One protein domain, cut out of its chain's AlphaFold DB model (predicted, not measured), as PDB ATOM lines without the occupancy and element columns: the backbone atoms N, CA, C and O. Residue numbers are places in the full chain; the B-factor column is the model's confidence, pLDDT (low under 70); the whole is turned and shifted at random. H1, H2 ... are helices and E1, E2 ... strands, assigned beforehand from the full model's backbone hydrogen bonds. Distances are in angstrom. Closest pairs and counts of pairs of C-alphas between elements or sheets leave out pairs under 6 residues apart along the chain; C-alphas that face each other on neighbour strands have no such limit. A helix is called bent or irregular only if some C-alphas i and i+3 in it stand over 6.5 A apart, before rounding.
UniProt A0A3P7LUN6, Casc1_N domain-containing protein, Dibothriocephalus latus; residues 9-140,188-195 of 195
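What this domain is: This is residues 9 to 140 and 188 to 195 of the 195 residues of the protein "Casc1_N domain-containing protein" of Dibothriocephalus latus (UniProt A0A3P7LUN6). A long helical hairpin, H1 and H2, lies with one end over one face of a small four-stranded sheet, E1, E2, E5 and E6, and runs on past the sheet to its far end, where residues 31 to 37, of which 31 belongs to H1 and 32 to 37 to the link from H1 to H2, stick out. A small second hairpin, E3 and E4, sits over the sheet's other side near E1 and E2, and the short helices H3 and H4 lie at the end of the domain far from that link. The printed part has 140 residues with four named helices and six named strands, in the order H1 H2 H3 E1 E2 E3 E4 H4 E5 E6, and its class is mixed, helices and strands. The larger sheet has the order E1, E2, E5, E6 and is antiparallel throughout, as is the two-stranded sheet of E3 and E4. The whole is loose, with a radius of gyration of the C-alphas of 18.1 A, and spans 61 by 26 by 25 A, the helical hairpin making much of the length.

Where its parts are: H1 is residues 9 to 31, 34.1 A long, and begins with C-alpha 9 at (35.269, 29.929, -44.227). It has a kink of 27 degrees near residue 17, and is neither bent nor irregular, but only just: C-alphas 14 and 17 are 6.2 A apart. H2, the longest helix, is residues 39 to 65, 39.4 A long, with C-alpha 39 at (59.852, 7.794, -40.577). H3 is residues 68 to 71. E1 is residues 79 to 84, 16.6 A long, and E2 is residues 88 to 94, 20.0 A long. E3 is residues 104 to 107 and E4 is residues 112 to 115. H4 is residues 118 to 122. E5, the longest strand, is residues 125 to 132, 22.9 A long. E6 is residues 190 to 194, 12.9 A long, and ends with C-alpha 194 at (20.871, 11.311, -45.988).

How they stand to each other: In the larger sheet E1 and E6 are the edge strands. E1 and E2 form an antiparallel hairpin, with N 81 and O 92 3.0 A apart, within hydrogen-bond range. E2 and E5 are antiparallel at 172 degrees, with N 91 and O 129 at 2.8 A. E5 and E6 are antiparallel at 149 degrees, with N 193 and O 126 at 3.0 A. H1 and H2 lie on the same face of this sheet, in two layers, helices on one face of a sheet. H2 is over E2 and E5 at a height over the sheet of 10.7 A. The helical hairpin H1 and H2 touch, closest at the C-alphas of Ile 22 and Met 46, 5.6 A apart, at a shallow tilt of 18 degrees, opposite ways. H3 only grazes the sheet with residues 68 to 71, and H4 is not on it. E3 and E4 form a hairpin, with N 107 and O 112 at 2.8 A; the closest C-alphas of E2 and E3 are those of Cys 91 and Phe 107, 7.0 A apart. In H2 every O i to N i+4 pair is within hydrogen-bond range, in H1 16 of 19, in H4 0 of 1 beside 1 of 2 O i to N i+3 pairs, and H3 is too short for such a pair.

The domain as a whole: The two C-alphas farthest apart are those of Gly 35 and Arg 101, at 61.1 A. Residues 141 to 187 are not printed, and C-alphas 140 and 188 are 17.5 A apart across this cut, which lies in the link from E5 to E6. Of the links that are printed whole, none is long. The mean pLDDT of the printed part is 89.1, and residues 188 to 195 are under 70; that of E6 is 38.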
ATOM      1  N   GLU A   9      34.249  28.944 -43.878       95.75
ATOM      2  CA  GLU A   9      35.269  29.929 -44.227       95.75
ATOM      3  C   GLU A   9      36.503  29.819 -43.320       95.75
ATOM      4  O   GLU A   9      37.627  29.795 -43.824       95.75
ATOM      5  N   GLU A  10      36.310  29.680 -42.005       95.12
ATOM      6  CA  GLU A  10      37.406  29.459 -41.051       95.12
ATOM      7  C   GLU A  10      38.109  28.125 -41.305       95.12
ATOM      8  O   GLU A  10      39.334  28.089 -41.371       95.12
ATOM      9  N   VAL A  11      37.360  27.038 -41.540       95.62
ATOM     10  CA  VAL A  11      37.957  25.736 -41.889       95.62
ATOM     11  C   VAL A  11      38.801  25.830 -43.159       95.62
ATOM     12  O   VAL A  11      39.891  25.261 -43.229       95.62
ATOM     13  N   MET A  12      38.325  26.557 -44.170       95.75
ATOM     14  CA  MET A  12      39.056  26.735 -45.423       95.75
ATOM     15  C   MET A  12      40.348  27.523 -45.222       95.75
ATOM     16  O   MET A  12      41.338  27.204 -45.872       95.75
ATOM     17  N   LEU A  13      40.376  28.499 -44.316       95.12
ATOM     18  CA  LEU A  13      41.603  29.214 -43.965       95.12
ATOM     19  C   LEU A  13      42.558  28.325 -43.160       95.12
ATOM     20  O   LEU A  13      43.700  28.137 -43.575       95.12
ATOM     21  N   ASP A  14      42.072  27.704 -42.084       92.50
ATOM     22  CA  ASP A  14      42.847  26.809 -41.214       92.50
ATOM     23  C   ASP A  14      43.478  25.643 -41.985       92.50
ATOM     24  O   ASP A  14      44.607  25.229 -41.714       92.50
ATOM     25  N   SER A  15      42.747  25.090 -42.957       94.25
ATOM     26  CA  SER A  15      43.220  23.950 -43.742       94.25
ATOM     27  C   SER A  15      44.452  24.279 -44.586       94.25
ATOM     28  O   SER A  15      45.198  23.366 -44.917       94.25
ATOM     29  N   ILE A  16      44.721  25.549 -44.910       95.19
ATOM     30  CA  ILE A  16      45.870  25.922 -45.746       95.19
ATOM     31  C   ILE A  16      47.180  25.478 -45.095       95.19
ATOM     32  O   ILE A  16      48.010  24.860 -45.762       95.19
ATOM     33  N   ASP A  17      47.373  25.779 -43.813       93.81
ATOM     34  CA  ASP A  17      48.643  25.499 -43.142       93.81
ATOM     35  C   ASP A  17      48.783  24.017 -42.788       93.81
ATOM     36  O   ASP A  17      49.858  23.447 -42.964       93.81
ATOM     37  N   ALA A  18      47.684  23.355 -42.411       93.56
ATOM     38  CA  ALA A  18      47.677  21.904 -42.228       93.56
ATOM     39  C   ALA A  18      48.043  21.164 -43.528       93.56
ATOM     40  O   ALA A  18      48.846  20.235 -43.510       93.56
ATOM     41  N   MET A  19      47.501  21.603 -44.668       93.62
ATOM     42  CA  MET A  19      47.757  20.975 -45.966       93.62
ATOM     43  C   MET A  19      49.172  21.250 -46.483       93.62
ATOM     44  O   MET A  19      49.777  20.348 -47.056       93.62
ATOM     45  N   LYS A  20      49.738  22.441 -46.234       94.81
ATOM     46  CA  LYS A  20      51.167  22.700 -46.490       94.81
ATOM     47  C   LYS A  20      52.057  21.777 -45.663       94.81
ATOM     48  O   LYS A  20      52.975  21.180 -46.210       94.81
ATOM     49  N   LEU A  21      51.762  21.618 -44.373       95.31
ATOM     50  CA  LEU A  21      52.536  20.739 -43.500       95.31
ATOM     51  C   LEU A  21      52.460  19.274 -43.957       95.31
ATOM     52  O   LEU A  21      53.461  18.566 -43.916       95.31
ATOM     53  N   ILE A  22      51.298  18.823 -44.441       93.88
ATOM     54  CA  ILE A  22      51.149  17.499 -45.063       93.88
ATOM     55  C   ILE A  22      52.045  17.368 -46.306       93.88
ATOM     56  O   ILE A  22      52.712  16.346 -46.451       93.88
ATOM     57  N   ASP A  23      52.093  18.381 -47.177       94.44
ATOM     58  CA  ASP A  23      52.940  18.401 -48.385       94.44
ATOM     59  C   ASP A  23      54.439  18.313 -48.038       94.44
ATOM     60  O   ASP A  23      55.193  17.525 -48.619       94.44
ATOM     61  N   GLU A  24      54.864  19.086 -47.036       95.62
ATOM     62  CA  GLU A  24      56.236  19.102 -46.525       95.62
ATOM     63  C   GLU A  24      56.616  17.760 -45.889       95.62
ATOM     64  O   GLU A  24      57.675  17.210 -46.193       95.62
ATOM     65  N   LEU A  25      55.737  17.189 -45.055       94.56
ATOM     66  CA  LEU A  25      55.939  15.866 -44.460       94.56
ATOM     67  C   LEU A  25      56.011  14.778 -45.528       94.56
ATOM     68  O   LEU A  25      56.857  13.891 -45.437       94.56
ATOM     69  N   GLN A  26      55.157  14.840 -46.548       92.69
ATOM     70  CA  GLN A  26      55.169  13.882 -47.647       92.69
ATOM     71  C   GLN A  26      56.492  13.935 -48.420       92.69
ATOM     72  O   GLN A  26      57.069  12.883 -48.699       92.69
ATOM     73  N   THR A  27      56.988  15.141 -48.713       94.25
ATOM     74  CA  THR A  27      58.289  15.351 -49.367       94.25
ATOM     75  C   THR A  27      59.424  14.811 -48.498       94.25
ATOM     76  O   THR A  27      60.215  13.988 -48.951       94.25
ATOM     77  N   LEU A  28      59.439  15.168 -47.210       95.12
ATOM     78  CA  LEU A  28      60.436  14.683 -46.258       95.12
ATOM     79  C   LEU A  28      60.448  13.149 -46.167       95.12
ATOM     80  O   LEU A  28      61.505  12.534 -46.222       95.12
ATOM     81  N   ILE A  29      59.284  12.505 -46.041       93.31
ATOM     82  CA  ILE A  29      59.177  11.039 -45.932       93.31
ATOM     83  C   ILE A  29      59.687  10.331 -47.193       93.31
ATOM     84  O   ILE A  29      60.201   9.211 -47.081       93.31
ATOM     85  N   ALA A  30      59.523  10.952 -48.365       91.94
ATOM     86  CA  ALA A  30      60.025  10.432 -49.633       91.94
ATOM     87  C   ALA A  30      61.560  10.478 -49.711       91.94
ATOM     88  O   ALA A  30      62.153   9.548 -50.256       91.94
ATOM     89  N   ASP A  31      62.181  11.497 -49.111       94.50
ATOM     90  CA  ASP A  31      63.639  11.677 -49.081       94.50
ATOM     91  C   ASP A  31      64.338  10.861 -47.975       94.50
ATOM     92  O   ASP A  31      65.555  10.672 -48.008       94.50
ATOM     93  N   LEU A  32      63.592  10.377 -46.976       93.56
ATOM     94  CA  LEU A  32      64.135   9.591 -45.868       93.56
ATOM     95  C   LEU A  32      64.368   8.122 -46.240       93.56
ATOM     96  O   LEU A  32      63.476   7.444 -46.761       93.56
ATOM     97  N   ASP A  33      65.523   7.603 -45.816       91.38
ATOM     98  CA  ASP A  33      65.852   6.179 -45.880       91.38
ATOM     99  C   ASP A  33      64.803   5.314 -45.165       91.38
ATOM    100  O   ASP A  33      64.267   5.673 -44.110       91.38
ATOM    101  N   ASP A  34      64.573   4.107 -45.688       84.50
ATOM    102  CA  ASP A  34      63.591   3.173 -45.130       84.50
ATOM    103  C   ASP A  34      63.861   2.809 -43.659       84.50
ATOM    104  O   ASP A  34      62.919   2.556 -42.908       84.50
ATOM    105  N   GLY A  35      65.129   2.824 -43.236       87.19
ATOM    106  CA  GLY A  35      65.559   2.533 -41.865       87.19
ATOM    107  C   GLY A  35      65.542   3.732 -40.912       87.19
ATOM    108  O   GLY A  35      65.965   3.594 -39.762       87.19
ATOM    109  N   TYR A  36      65.102   4.913 -41.357       93.12
ATOM    110  CA  TYR A  36      65.102   6.100 -40.511       93.12
ATOM    111  C   TYR A  36      64.097   5.971 -39.357       93.12
ATOM    112  O   TYR A  36      62.897   5.774 -39.559       93.12
ATOM    113  N   LYS A  37      64.600   6.128 -38.128       92.44
ATOM    114  CA  LYS A  37      63.882   5.827 -36.878       92.44
ATOM    115  C   LYS A  37      62.532   6.541 -36.720       92.44
ATOM    116  O   LYS A  37      61.608   5.950 -36.172       92.44
ATOM    117  N   ASP A  38      62.402   7.776 -37.208       92.94
ATOM    118  CA  ASP A  38      61.185   8.583 -37.031       92.94
ATOM    119  C   ASP A  38      60.273   8.564 -38.270       92.94
ATOM    120  O   ASP A  38      59.237   9.225 -38.287       92.94
ATOM    121  N   ARG A  39      60.609   7.792 -39.314       91.69
ATOM    122  CA  ARG A  39      59.852   7.794 -40.577       91.69
ATOM    123  C   ARG A  39      58.404   7.359 -40.388       91.69
ATOM    124  O   ARG A  39      57.504   7.966 -40.965       91.69
ATOM    125  N   GLN A  40      58.173   6.334 -39.566       91.06
ATOM    126  CA  GLN A  40      56.816   5.891 -39.247       91.06
ATOM    127  C   GLN A  40      56.057   6.968 -38.466       91.06
ATOM    128  O   GLN A  40      54.954   7.326 -38.852       91.06
ATOM    129  N   ARG A  41      56.695   7.575 -37.459       94.12
ATOM    130  CA  ARG A  41      56.106   8.676 -36.687       94.12
ATOM    131  C   ARG A  41      55.669   9.840 -37.582       94.12
ATOM    132  O   ARG A  41      54.618  10.422 -37.350       94.12
ATOM    133  N   TYR A  42      56.450  10.194 -38.604       95.06
ATOM    134  CA  TYR A  42      56.059  11.246 -39.549       95.06
ATOM    135  C   TYR A  42      54.858  10.849 -40.411       95.06
ATOM    136  O   TYR A  42      54.009  11.698 -40.678       95.06
ATOM    137  N   ARG A  43      54.749   9.575 -40.814       91.38
ATOM    138  CA  ARG A  43      53.551   9.066 -41.501       91.38
ATOM    139  C   ARG A  43      52.318   9.154 -40.611       91.38
ATOM    140  O   ARG A  43      51.276   9.582 -41.096       91.38
ATOM    141  N   ASP A  44      52.461   8.804 -39.337       91.88
ATOM    142  CA  ASP A  44      51.366   8.847 -38.366       91.88
ATOM    143  C   ASP A  44      50.895  10.295 -38.149       91.88
ATOM    144  O   ASP A  44      49.717  10.586 -38.319       91.88
ATOM    145  N   ILE A  45      51.819  11.240 -37.926       93.94
ATOM    146  CA  ILE A  45      51.495  12.676 -37.800       93.94
ATOM    147  C   ILE A  45      50.816  13.210 -39.069       93.94
ATOM    148  O   ILE A  45      49.839  13.953 -38.996       93.94
ATOM    149  N   MET A  46      51.322  12.844 -40.249       92.94
ATOM    150  CA  MET A  46      50.715  13.243 -41.521       92.94
ATOM    151  C   MET A  46      49.280  12.713 -41.646       92.94
ATOM    152  O   MET A  46      48.411  13.416 -42.163       92.94
ATOM    153  N   GLN A  47      49.020  11.495 -41.168       91.44
ATOM    154  CA  GLN A  47      47.687  10.905 -41.163       91.44
ATOM    155  C   GLN A  47      46.755  11.601 -40.159       91.44
ATOM    156  O   GLN A  47      45.646  11.976 -40.533       91.44
ATOM    157  N   GLU A  48      47.223  11.876 -38.941       92.69
ATOM    158  CA  GLU A  48      46.467  12.625 -37.926       92.69
ATOM    159  C   GLU A  48      46.064  14.023 -38.426       92.69
ATOM    160  O   GLU A  48      44.931  14.463 -38.231       92.69
ATOM    161  N   LEU A  49      46.960  14.723 -39.133       93.06
ATOM    162  CA  LEU A  49      46.655  16.026 -39.733       93.06
ATOM    163  C   LEU A  49      45.556  15.929 -40.798       93.06
ATOM    164  O   LEU A  49      44.680  16.794 -40.857       93.06
ATOM    165  N   ARG A  50      45.585  14.884 -41.632       91.25
ATOM    166  CA  ARG A  50      44.551  14.654 -42.651       91.25
ATOM    167  C   ARG A  50      43.188  14.408 -42.013       91.25
ATOM    168  O   ARG A  50      42.203  15.012 -42.436       91.25
ATOM    169  N   GLU A  51      43.145  13.569 -40.986       91.25
ATOM    170  CA  GLU A  51      41.928  13.262 -40.231       91.25
ATOM    171  C   GLU A  51      41.374  14.508 -39.538       91.25
ATOM    172  O   GLU A  51      40.179  14.784 -39.628       91.25
ATOM    173  N   LEU A  52      42.240  15.333 -38.945       92.94
ATOM    174  CA  LEU A  52      41.837  16.587 -38.310       92.94
ATOM    175  C   LEU A  52      41.203  17.571 -39.304       92.94
ATOM    176  O   LEU A  52      40.194  18.210 -38.992       92.94
ATOM    177  N   VAL A  53      41.777  17.711 -40.506       92.75
ATOM    178  CA  VAL A  53      41.199  18.559 -41.561       92.75
ATOM    179  C   VAL A  53      39.829  18.026 -41.979       92.75
ATOM    180  O   VAL A  53      38.881  18.807 -42.070       92.75
ATOM    181  N   GLN A  54      39.699  16.714 -42.186       91.88
ATOM    182  CA  GLN A  54      38.417  16.092 -42.527       91.88
ATOM    183  C   GLN A  54      37.366  16.313 -41.438       91.88
ATOM    184  O   GLN A  54      36.271  16.778 -41.741       91.88
ATOM    185  N   GLU A  55      37.713  16.091 -40.172       92.69
ATOM    186  CA  GLU A  55      36.806  16.282 -39.039       92.69
ATOM    187  C   GLU A  55      36.331  17.743 -38.932       92.69
ATOM    188  O   GLU A  55      35.162  18.022 -38.652       92.69
ATOM    189  N   LYS A  56      37.220  18.715 -39.177       94.50
ATOM    190  CA  LYS A  56      36.844  20.136 -39.238       94.50
ATOM    191  C   LYS A  56      35.871  20.417 -40.388       94.50
ATOM    192  O   LYS A  56      34.863  21.089 -40.168       94.50
ATOM    193  N   VAL A  57      36.139  19.887 -41.584       94.25
ATOM    194  CA  VAL A  57      35.250  20.030 -42.750       94.25
ATOM    195  C   VAL A  57      33.885  19.397 -42.476       94.25
ATOM    196  O   VAL A  57      32.865  20.028 -42.752       94.25
ATOM    197  N   ASP A  58      33.845  18.197 -41.898       93.94
ATOM    198  CA  ASP A  58      32.611  17.495 -41.532       93.94
ATOM    199  C   ASP A  58      31.772  18.327 -40.551       93.94
ATOM    200  O   ASP A  58      30.589  18.576 -40.803       93.94
ATOM    201  N   ARG A  59      32.388  18.850 -39.484       94.56
ATOM    202  CA  ARG A  59      31.705  19.721 -38.510       94.56
ATOM    203  C   ARG A  59      31.153  20.993 -39.147       94.56
ATOM    204  O   ARG A  59      29.998  21.346 -38.911       94.56
ATOM    205  N   ALA A  60      31.939  21.660 -39.989       95.75
ATOM    206  CA  ALA A  60      31.476  22.856 -40.686       95.75
ATOM    207  C   ALA A  60      30.358  22.546 -41.700       95.75
ATOM    208  O   ALA A  60      29.480  23.386 -41.911       95.75
ATOM    209  N   CYS A  61      30.338  21.350 -42.305       95.44
ATOM    210  CA  CYS A  61      29.225  20.912 -43.153       95.44
ATOM    211  C   CYS A  61      27.929  20.816 -42.341       95.44
ATOM    212  O   CYS A  61      26.916  21.376 -42.757       95.44
ATOM    213  N   VAL A  62      27.972  20.172 -41.171       94.50
ATOM    214  CA  VAL A  62      26.812  20.058 -40.269       94.50
ATOM    215  C   VAL A  62      26.309  21.441 -39.850       94.50
ATOM    216  O   VAL A  62      25.118  21.723 -39.966       94.50
ATOM    217  N   GLU A  63      27.209  22.338 -39.445       95.06
ATOM    218  CA  GLU A  63      26.845  23.705 -39.049       95.06
ATOM    219  C   GLU A  63      26.284  24.537 -40.213       95.06
ATOM    220  O   GLU A  63      25.450  25.426 -40.027       95.06
ATOM    221  N   THR A  64      26.718  24.257 -41.439       95.94
ATOM    222  CA  THR A  64      26.171  24.915 -42.629       95.94
ATOM    223  C   THR A  64      24.781  24.385 -42.964       95.94
ATOM    224  O   THR A  64      23.876  25.167 -43.257       95.94
ATOM    225  N   LEU A  65      24.590  23.064 -42.896       94.81
ATOM    226  CA  LEU A  65      23.307  22.415 -43.156       94.81
ATOM    227  C   LEU A  65      22.255  22.796 -42.106       94.81
ATOM    228  O   LEU A  65      21.105  23.042 -42.466       94.81
ATOM    229  N   SER A  66      22.649  22.970 -40.839       94.31
ATOM    230  CA  SER A  66      21.752  23.452 -39.777       94.31
ATOM    231  C   SER A  66      21.192  24.857 -40.057       94.31
ATOM    232  O   SER A  66      20.117  25.213 -39.577       94.31
ATOM    233  N   LYS A  67      21.887  25.645 -40.890       94.62
ATOM    234  CA  LYS A  67      21.496  26.993 -41.330       94.62
ATOM    235  C   LYS A  67      21.073  27.046 -42.800       94.62
ATOM    236  O   LYS A  67      20.924  28.142 -43.344       94.62
ATOM    237  N   ALA A  68      20.861  25.898 -43.450       94.94
ATOM    238  CA  ALA A  68      20.656  25.807 -44.898       94.94
ATOM    239  C   ALA A  68      19.522  26.712 -45.404       94.94
ATOM    240  O   ALA A  68      19.680  27.364 -46.432       94.94
ATOM    241  N   VAL A  69      18.423  26.824 -44.650       94.62
ATOM    242  CA  VAL A  69      17.273  27.686 -44.985       94.62
ATOM    243  C   VAL A  69      17.675  29.155 -45.136       94.62
ATOM    244  O   VAL A  69      17.208  29.834 -46.045       94.62
ATOM    245  N   HIS A  70      18.577  29.651 -44.288       95.19
ATOM    246  CA  HIS A  70      19.067  31.032 -44.361       95.19
ATOM    247  C   HIS A  70      20.082  31.245 -45.487       95.19
ATOM    248  O   HIS A  70      20.302  32.375 -45.921       95.19
ATOM    249  N   LEU A  71      20.714  30.166 -45.943       95.12
ATOM    250  CA  LEU A  71      21.744  30.176 -46.976       95.12
ATOM    251  C   LEU A  71      21.210  29.801 -48.362       95.12
ATOM    252  O   LEU A  71      22.001  29.797 -49.313       95.12
ATOM    253  N   ALA A  72      19.911  29.499 -48.457       95.25
ATOM    254  CA  ALA A  72      19.235  29.084 -49.672       95.25
ATOM    255  C   ALA A  72      19.420  30.113 -50.792       95.25
ATOM    256  O   ALA A  72      19.344  31.329 -50.591       95.25
ATOM    257  N   ASP A  73      19.671  29.598 -51.986       93.75
ATOM    258  CA  ASP A  73      19.726  30.383 -53.200       93.75
ATOM    259  C   ASP A  73      18.340  30.963 -53.529       93.75
ATOM    260  O   ASP A  73      17.311  30.309 -53.356       93.75
ATOM    261  N   LYS A  74      18.307  32.213 -53.995       91.44
ATOM    262  CA  LYS A  74      17.050  32.953 -54.189       91.44
ATOM    263  C   LYS A  74      16.245  32.461 -55.389       91.44
ATOM    264  O   LYS A  74      15.035  32.665 -55.411       91.44
ATOM    265  N   GLU A  75      16.903  31.873 -56.382       90.25
ATOM    266  CA  GLU A  75      16.260  31.416 -57.613       90.25
ATOM    267  C   GLU A  75      15.736  29.989 -57.454       90.25
ATOM    268  O   GLU A  75      14.580  29.698 -57.761       90.25
ATOM    269  N   THR A  76      16.573  29.098 -56.929       92.00
ATOM    270  CA  THR A  76      16.249  27.671 -56.803       92.00
ATOM    271  C   THR A  76      15.574  27.313 -55.482       92.00
ATOM    272  O   THR A  76      14.988  26.236 -55.379       92.00
ATOM    273  N   ALA A  77      15.664  28.185 -54.470       94.62
ATOM    274  CA  ALA A  77      15.257  27.921 -53.091       94.62
ATOM    275  C   ALA A  77      15.921  26.673 -52.478       94.62
ATOM    276  O   ALA A  77      15.396  26.112 -51.522       94.62
ATOM    277  N   ASN A  78      17.065  26.234 -53.015       95.50
ATOM    278  CA  ASN A  78      17.889  25.151 -52.481       95.50
ATOM    279  C   ASN A  78      19.168  25.715 -51.863       95.50
ATOM    280  O   ASN A  78      19.614  26.806 -52.215       95.50
ATOM    281  N   LEU A  79      19.807  24.962 -50.966       96.56
ATOM    282  CA  LEU A  79      21.184  25.279 -50.592       96.56
ATOM    283  C   LEU A  79      22.076  24.948 -51.790       96.56
ATOM    284  O   LEU A  79      22.033  23.824 -52.280       96.56
ATOM    285  N   GLN A  80      22.896  25.895 -52.237       95.88
ATOM    286  CA  GLN A  80      23.919  25.646 -53.247       95.88
ATOM    287  C   GLN A  80      25.105  26.575 -53.008       95.88
ATOM    288  O   GLN A  80      25.007  27.793 -53.164       95.88
ATOM    289  N   ARG A  81      26.226  26.010 -52.564       95.69
ATOM    290  CA  ARG A  81      27.409  26.781 -52.172       95.69
ATOM    291  C   ARG A  81      28.693  26.053 -52.539       95.69
ATOM    292  O   ARG A  81      28.752  24.825 -52.541       95.69
ATOM    293  N   THR A  82      29.720  26.849 -52.809       95.75
ATOM    294  CA  THR A  82      31.076  26.377 -53.075       95.75
ATOM    295  C   THR A  82      32.047  27.156 -52.209       95.75
ATOM    296  O   THR A  82      32.011  28.388 -52.197       95.75
ATOM    297  N   TRP A  83      32.937  26.431 -51.549       96.38
ATOM    298  CA  TRP A  83      34.083  26.962 -50.826       96.38
ATOM    299  C   TRP A  83      35.342  26.298 -51.353       96.38
ATOM    300  O   TRP A  83      35.288  25.182 -51.861       96.38
ATOM    301  N   GLY A  84      36.480  26.960 -51.224       94.38
ATOM    302  CA  GLY A  84      37.732  26.325 -51.578       94.38
ATOM    303  C   GLY A  84      38.936  27.230 -51.430       94.38
ATOM    304  O   GLY A  84      38.826  28.450 -51.306       94.38
ATOM    305  N   ASN A  85      40.087  26.582 -51.472       94.06
ATOM    306  CA  ASN A  85      41.418  27.151 -51.548       94.06
ATOM    307  C   ASN A  85      42.246  26.309 -52.545       94.06
ATOM    308  O   ASN A  85      41.707  25.489 -53.287       94.06
ATOM    309  N   ASN A  86      43.567  26.491 -52.569       92.69
ATOM    310  CA  ASN A  86      44.448  25.773 -53.500       92.69
ATOM    311  C   ASN A  86      44.656  24.276 -53.169       92.69
ATOM    312  O   ASN A  86      45.301  23.570 -53.941       92.69
ATOM    313  N   TRP A  87      44.157  23.796 -52.029       93.38
ATOM    314  CA  TRP A  87      44.363  22.438 -51.513       93.38
ATOM    315  C   TRP A  87      43.076  21.616 -51.441       93.38
ATOM    316  O   TRP A  87      43.114  20.393 -51.586       93.38
ATOM    317  N   LEU A  88      41.954  22.289 -51.195       92.50
ATOM    318  CA  LEU A  88      40.643  21.716 -50.932       92.50
ATOM    319  C   LEU A  88      39.571  22.576 -51.607       92.50
ATOM    320  O   LEU A  88      39.592  23.798 -51.497       92.50
ATOM    321  N   SER A  89      38.587  21.939 -52.232       93.94
ATOM    322  CA  SER A  89      37.342  22.568 -52.670       93.94
ATOM    323  C   SER A  89      36.152  21.729 -52.221       93.94
ATOM    324  O   SER A  89      36.188  20.501 -52.252       93.94
ATOM    325  N   LEU A  90      35.093  22.395 -51.783       95.31
ATOM    326  CA  LEU A  90      33.869  21.796 -51.282       95.31
ATOM    327  C   LEU A  90      32.682  22.405 -52.018       95.31
ATOM    328  O   LEU A  90      32.453  23.612 -51.955       95.31
ATOM    329  N   CYS A  91      31.887  21.553 -52.650       96.81
ATOM    330  CA  CYS A  91      30.578  21.908 -53.176       96.81
ATOM    331  C   CYS A  91      29.501  21.237 -52.334       96.81
ATOM    332  O   CYS A  91      29.572  20.038 -52.054       96.81
ATOM    333  N   MET A  92      28.492  22.008 -51.941       96.25
ATOM    334  CA  MET A  92      27.385  21.503 -51.147       96.25
ATOM    335  C   MET A  92      26.061  21.948 -51.736       96.25
ATOM    336  O   MET A  92      25.860  23.128 -52.040       96.25
ATOM    337  N   TRP A  93      25.173  20.976 -51.889       96.31
ATOM    338  CA  TRP A  93      23.809  21.171 -52.341       96.31
ATOM    339  C   TRP A  93      22.839  20.576 -51.320       96.31
ATOM    340  O   TRP A  93      23.114  19.508 -50.782       96.31
ATOM    341  N   GLY A  94      21.705  21.228 -51.065       95.69
ATOM    342  CA  GLY A  94      20.662  20.720 -50.168       95.69
ATOM    343  C   GLY A  94      19.259  20.948 -50.722       95.69
ATOM    344  O   GLY A  94      18.930  22.066 -51.130       95.69
ATOM    345  N   ASN A  95      18.428  19.900 -50.703       95.12
ATOM    346  CA  ASN A  95      17.077  19.895 -51.269       95.12
ATOM    347  C   ASN A  95      16.044  20.561 -50.351       95.12
ATOM    348  O   ASN A  95      15.233  19.892 -49.710       95.12
ATOM    349  N   LEU A  96      16.059  21.885 -50.282       94.44
ATOM    350  CA  LEU A  96      15.099  22.624 -49.462       94.44
ATOM    351  C   LEU A  96      13.779  22.863 -50.210       94.44
ATOM    352  O   LEU A  96      12.708  22.797 -49.613       94.44
ATOM    353  N   SER A  97      13.843  23.099 -51.525       93.31
ATOM    354  CA  SER A  97      12.670  23.406 -52.357       93.31
ATOM    355  C   SER A  97      11.792  22.190 -52.653       93.31
ATOM    356  O   SER A  97      10.597  22.351 -52.909       93.31
ATOM    357  N   LYS A  98      12.382  20.983 -52.674       91.88
ATOM    358  CA  LYS A  98      11.730  19.728 -53.080       91.88
ATOM    359  C   LYS A  98      10.988  19.849 -54.418       91.88
ATOM    360  O   LYS A  98       9.884  19.331 -54.590       91.88
ATOM    361  N   ASN A  99      11.565  20.592 -55.367       90.06
ATOM    362  CA  ASN A  99      10.916  20.918 -56.632       90.06
ATOM    363  C   ASN A  99      11.299  19.920 -57.749       90.06
ATOM    364  O   ASN A  99      12.365  20.059 -58.353       90.06
ATOM    365  N   PRO A 100      10.416  18.976 -58.137       89.38
ATOM    366  CA  PRO A 100      10.722  17.953 -59.144       89.38
ATOM    367  C   PRO A 100      10.870  18.499 -60.573       89.38
ATOM    368  O   PRO A 100      11.216  17.747 -61.492       89.38
ATOM    369  N   ARG A 101      10.577  19.789 -60.795       90.38
ATOM    370  CA  ARG A 101      10.770  20.450 -62.095       90.38
ATOM    371  C   ARG A 101      12.236  20.810 -62.334       90.38
ATOM    372  O   ARG A 101      12.648  20.856 -63.490       90.38
ATOM    373  N   ILE A 102      13.013  21.023 -61.270       87.19
ATOM    374  CA  ILE A 102      14.438  21.353 -61.349       87.19
ATOM    375  C   ILE A 102      15.230  20.060 -61.161       87.19
ATOM    376  O   ILE A 102      15.284  19.497 -60.069       87.19
ATOM    377  N   LYS A 103      15.810  19.555 -62.252       84.75
ATOM    378  CA  LYS A 103      16.486  18.247 -62.262       84.75
ATOM    379  C   LYS A 103      18.001  18.337 -62.296       84.75
ATOM    380  O   LYS A 103      18.644  17.419 -61.809       84.75
ATOM    381  N   ARG A 104      18.540  19.409 -62.874       91.38
ATOM    382  CA  ARG A 104      19.973  19.607 -63.081       91.38
ATOM    383  C   ARG A 104      20.467  20.749 -62.213       91.38
ATOM    384  O   ARG A 104      19.835  21.802 -62.182       91.38
ATOM    385  N   TYR A 105      21.614  20.538 -61.584       93.19
ATOM    386  CA  TYR A 105      22.323  21.543 -60.804       93.19
ATOM    387  C   TYR A 105      23.779  21.587 -61.250       93.19
ATOM    388  O   TYR A 105      24.343  20.563 -61.647       93.19
ATOM    389  N   SER A 106      24.389  22.769 -61.200       94.19
ATOM    390  CA  SER A 106      25.792  22.961 -61.556       94.19
ATOM    391  C   SER A 106      26.534  23.806 -60.530       94.19
ATOM    392  O   SER A 106      26.053  24.820 -60.033       94.19
ATOM    393  N   PHE A 107      27.750  23.384 -60.219       95.00
ATOM    394  CA  PHE A 107      28.740  24.175 -59.515       95.00
ATOM    395  C   PHE A 107      29.737  24.689 -60.544       95.00
ATOM    396  O   PHE A 107      30.800  24.101 -60.733       95.00
ATOM    397  N   ASP A 108      29.394  25.784 -61.223       91.75
ATOM    398  CA  ASP A 108      30.164  26.278 -62.373       91.75
ATOM    399  C   ASP A 108      31.628  26.565 -62.012       91.75
ATOM    400  O   ASP A 108      32.535  26.234 -62.769       91.75
ATOM    401  N   LYS A 109      31.876  27.088 -60.800       89.06
ATOM    402  CA  LYS A 109      33.236  27.320 -60.279       89.06
ATOM    403  C   LYS A 109      34.061  26.039 -60.134       89.06
ATOM    404  O   LYS A 109      35.279  26.101 -60.231       89.06
ATOM    405  N   ALA A 110      33.408  24.910 -59.869       88.88
ATOM    406  CA  ALA A 110      34.050  23.604 -59.760       88.88
ATOM    407  C   ALA A 110      34.014  22.816 -61.081       88.88
ATOM    408  O   ALA A 110      34.608  21.746 -61.155       88.88
ATOM    409  N   GLY A 111      33.329  23.319 -62.115       91.88
ATOM    410  CA  GLY A 111      33.199  22.643 -63.406       91.88
ATOM    411  C   GLY A 111      32.367  21.360 -63.353       91.88
ATOM    412  O   GLY A 111      32.600  20.454 -64.149       91.88
ATOM    413  N   ILE A 112      31.424  21.254 -62.411       92.44
ATOM    414  CA  ILE A 112      30.655  20.022 -62.177       92.44
ATOM    415  C   ILE A 112      29.170  20.290 -62.288       92.44
ATOM    416  O   ILE A 112      28.658  21.282 -61.779       92.44
ATOM    417  N   SER A 113      28.467  19.349 -62.902       94.62
ATOM    418  CA  SER A 113      27.014  19.314 -62.935       94.62
ATOM    419  C   SER A 113      26.518  17.919 -62.611       94.62
ATOM    420  O   SER A 113      27.158  16.936 -62.985       94.62
ATOM    421  N   PHE A 114      25.360  17.833 -61.975       93.00
ATOM    422  CA  PHE A 114      24.714  16.567 -61.670       93.00
ATOM    423  C   PHE A 114      23.204  16.676 -61.858       93.00
ATOM    424  O   PHE A 114      22.617  17.758 -61.755       93.00
ATOM    425  N   ASP A 115      22.593  15.527 -62.126       92.44
ATOM    426  CA  ASP A 115      21.151  15.386 -62.242       92.44
ATOM    427  C   ASP A 115      20.621  14.613 -61.033       92.44
ATOM    428  O   ASP A 115      21.186  13.590 -60.641       92.44
ATOM    429  N   ILE A 116      19.529  15.090 -60.438       89.44
ATOM    430  CA  ILE A 116      18.924  14.446 -59.273       89.44
ATOM    431  C   ILE A 116      17.951  13.365 -59.736       89.44
ATOM    432  O   ILE A 116      17.000  13.661 -60.474       89.44
ATOM    433  N   PRO A 117      18.127  12.112 -59.282       89.75
ATOM    434  CA  PRO A 117      17.159  11.058 -59.524       89.75
ATOM    435  C   PRO A 117      15.759  11.469 -59.065       89.75
ATOM    436  O   PRO A 117      15.580  12.010 -57.976       89.75
ATOM    437  N   LYS A 118      14.736  11.165 -59.873       88.56
ATOM    438  CA  LYS A 118      13.354  11.618 -59.632       88.56
ATOM    439  C   LYS A 118      12.858  11.320 -58.210       88.56
ATOM    440  O   LYS A 118      12.166  12.151 -57.636       88.56
ATOM    441  N   PHE A 119      13.220  10.173 -57.638       88.25
ATOM    442  CA  PHE A 119      12.793   9.795 -56.288       88.25
ATOM    443  C   PHE A 119      13.406  10.672 -55.182       88.25
ATOM    444  O   PHE A 119      12.744  10.887 -54.176       88.25
ATOM    445  N   LEU A 120      14.601  11.243 -55.385       90.12
ATOM    446  CA  LEU A 120      15.243  12.152 -54.426       90.12
ATOM    447  C   LEU A 120      14.733  13.590 -54.529       90.12
ATOM    448  O   LEU A 120      14.911  14.367 -53.599       90.12
ATOM    449  N   THR A 121      14.058  13.953 -55.626       89.44
ATOM    450  CA  THR A 121      13.569  15.331 -55.824       89.44
ATOM    451  C   THR A 121      12.551  15.777 -54.777       89.44
ATOM    452  O   THR A 121      12.420  16.974 -54.546       89.44
ATOM    453  N   LEU A 122      11.865  14.835 -54.125       90.19
ATOM    454  CA  LEU A 122      10.909  15.100 -53.046       90.19
ATOM    455  C   LEU A 122      11.476  14.789 -51.648       90.19
ATOM    456  O   LEU A 122      10.809  15.065 -50.652       90.19
ATOM    457  N   SER A 123      12.684  14.227 -51.569       91.25
ATOM    458  CA  SER A 123      13.325  13.814 -50.319       91.25
ATOM    459  C   SER A 123      14.135  14.944 -49.694       91.25
ATOM    460  O   SER A 123      14.721  15.767 -50.401       91.25
ATOM    461  N   GLU A 124      14.222  14.946 -48.368       89.88
ATOM    462  CA  GLU A 124      15.170  15.777 -47.619       89.88
ATOM    463  C   GLU A 124      16.556  15.153 -47.749       89.88
ATOM    464  O   GLU A 124      16.866  14.151 -47.120       89.88
ATOM    465  N   CYS A 125      17.368  15.686 -48.654       91.62
ATOM    466  CA  CYS A 125      18.703  15.161 -48.904       91.62
ATOM    467  C   CYS A 125      19.679  16.289 -49.208       91.62
ATOM    468  O   CYS A 125      19.289  17.374 -49.658       91.62
ATOM    469  N   ALA A 126      20.958  16.010 -48.982       94.50
ATOM    470  CA  ALA A 126      22.046  16.890 -49.355       94.50
ATOM    471  C   ALA A 126      23.144  16.109 -50.083       94.50
ATOM    472  O   ALA A 126      23.422  14.943 -49.796       94.50
ATOM    473  N   PHE A 127      23.796  16.780 -51.026       93.50
ATOM    474  CA  PHE A 127      24.986  16.268 -51.685       93.50
ATOM    475  C   PHE A 127      26.189  17.067 -51.230       93.50
ATOM    476  O   PHE A 127      26.176  18.303 -51.228       93.50
ATOM    477  N   ARG A 128      27.248  16.335 -50.898       94.19
ATOM    478  CA  ARG A 128      28.551  16.895 -50.589       94.19
ATOM    479  C   ARG A 128      29.572  16.356 -51.573       94.19
ATOM    480  O   ARG A 128      29.736  15.145 -51.707       94.19
ATOM    481  N   ILE A 129      30.278  17.264 -52.230       93.69
ATOM    482  CA  ILE A 129      31.321  16.928 -53.194       93.69
ATOM    483  C   ILE A 129      32.608  17.605 -52.736       93.69
ATOM    484  O   ILE A 129      32.657  18.829 -52.617       93.69
ATOM    485  N   VAL A 130      33.625  16.799 -52.442       92.06
ATOM    486  CA  VAL A 130      34.895  17.251 -51.868       92.06
ATOM    487  C   VAL A 130      36.020  16.933 -52.845       92.06
ATOM    488  O   VAL A 130      36.191  15.784 -53.238       92.06
ATOM    489  N   PHE A 131      36.806  17.946 -53.197       90.38
ATOM    490  CA  PHE A 131      38.036  17.817 -53.971       90.38
ATOM    491  C   PHE A 131      39.206  18.114 -53.060       90.38
ATOM    492  O   PHE A 131      39.326  19.233 -52.570       90.38
ATOM    493  N   MET A 132      40.070  17.133 -52.838       88.31
ATOM    494  CA  MET A 132      41.312  17.305 -52.091       88.31
ATOM    495  C   MET A 132      42.491  17.032 -53.017       88.31
ATOM    496  O   MET A 132      42.440  16.127 -53.844       88.31
ATOM    497  N   LYS A 133      43.561  17.817 -52.875       86.56
ATOM    498  CA  LYS A 133      44.806  17.603 -53.626       86.56
ATOM    499  C   LYS A 133      45.513  16.303 -53.225       86.56
ATOM    500  O   LYS A 133      46.247  15.734 -54.026       86.56
ATOM    501  N   PHE A 134      45.300  15.852 -51.991       81.69
ATOM    502  CA  PHE A 134      45.857  14.609 -51.476       81.69
ATOM    503  C   PHE A 134      44.803  13.522 -51.400       81.69
ATOM    504  O   PHE A 134      43.632  13.777 -51.115       81.69
ATOM    505  N   ASP A 135      45.271  12.297 -51.586       79.75
ATOM    506  CA  ASP A 135      44.474  11.108 -51.382       79.75
ATOM    507  C   ASP A 135      44.453  10.728 -49.898       79.75
ATOM    508  O   ASP A 135      45.393  10.132 -49.364       79.75
ATOM    509  N   THR A 136      43.379  11.111 -49.213       75.00
ATOM    510  CA  THR A 136      43.209  10.815 -47.787       75.00
ATOM    511  C   THR A 136      42.634   9.419 -47.531       75.00
ATOM    512  O   THR A 136      42.754   8.904 -46.422       75.00
ATOM    513  N   TYR A 137      42.019   8.781 -48.531       77.06
ATOM    514  CA  TYR A 137      41.264   7.540 -48.330       77.06
ATOM    515  C   TYR A 137      41.988   6.299 -48.848       77.06
ATOM    516  O   TYR A 137      41.858   5.235 -48.249       77.06
ATOM    517  N   SER A 138      42.794   6.383 -49.906       81.94
ATOM    518  CA  SER A 138      43.489   5.184 -50.388       81.94
ATOM    519  C   SER A 138      44.505   4.667 -49.385       81.94
ATOM    520  O   SER A 138      44.692   3.460 -49.304       81.94
ATOM    521  N   VAL A 139      45.112   5.537 -48.571       76.00
ATOM    522  CA  VAL A 139      46.052   5.124 -47.515       76.00
ATOM    523  C   VAL A 139      45.384   4.326 -46.392       76.00
ATOM    524  O   VAL A 139      46.055   3.535 -45.736       76.00
ATOM    525  N   THR A 140      44.071   4.484 -46.195       74.12
ATOM    526  CA  THR A 140      43.295   3.717 -45.206       74.12
ATOM    527  C   THR A 140      42.698   2.437 -45.794       74.12
ATOM    528  O   THR A 140      42.169   1.596 -45.066       74.12
ATOM    529  N   VAL A 188      36.670  11.330 -59.137       38.47
ATOM    530  CA  VAL A 188      35.628  12.150 -58.513       38.47
ATOM    531  C   VAL A 188      34.881  11.268 -57.525       38.47
ATOM    532  O   VAL A 188      34.161  10.353 -57.928       38.47
ATOM    533  N   GLN A 189      35.034  11.539 -56.232       40.09
ATOM    534  CA  GLN A 189      34.321  10.809 -55.188       40.09
ATOM    535  C   GLN A 189      33.078  11.597 -54.752       40.09
ATOM    536  O   GLN A 189      33.169  12.724 -54.267       40.09
ATOM    537  N   TYR A 190      31.899  11.001 -54.944       38.91
ATOM    538  CA  TYR A 190      30.612  11.552 -54.514       38.91
ATOM    539  C   TYR A 190      30.191  10.907 -53.193       38.91
ATOM    540  O   TYR A 190      30.227   9.684 -53.070       38.91
ATOM    541  N   PHE A 191      29.726  11.711 -52.235       40.84
ATOM    542  CA  PHE A 191      29.037  11.214 -51.046       40.84
ATOM    543  C   PHE A 191      27.632  11.822 -50.973       40.84
ATOM    544  O   PHE A 191      27.451  13.040 -51.048       40.84
ATOM    545  N   VAL A 192      26.632  10.951 -50.842       38.38
ATOM    546  CA  VAL A 192      25.247  11.332 -50.543       38.38
ATOM    547  C   VAL A 192      25.110  11.366 -49.028       38.38
ATOM    548  O   VAL A 192      25.456  10.387 -48.370       38.38
ATOM    549  N   ILE A 193      24.637  12.483 -48.480       40.81
ATOM    550  CA  ILE A 193      24.298  12.583 -47.061       40.81
ATOM    551  C   ILE A 193      22.773  12.498 -46.978       40.81
ATOM    552  O   ILE A 193      22.068  13.396 -47.449       40.81
ATOM    553  N   GLU A 194      22.266  11.393 -46.430       32.22
ATOM    554  CA  GLU A 194      20.871  11.311 -45.988       32.22
ATOM    555  C   GLU A 194      20.738  12.131 -44.699       32.22
ATOM    556  O   GLU A 194      21.564  11.991 -43.793       32.22
ATOM    557  N   LEU A 195      19.767  13.047 -44.677       38.78
ATOM    558  CA  LEU A 195      19.468  13.917 -43.536       38.78
ATOM    559  C   LEU A 195      18.408  13.277 -42.637       38.78
ATOM    560  O   LEU A 195      17.471  12.661 -43.194       38.78
TER     561      LEU A 195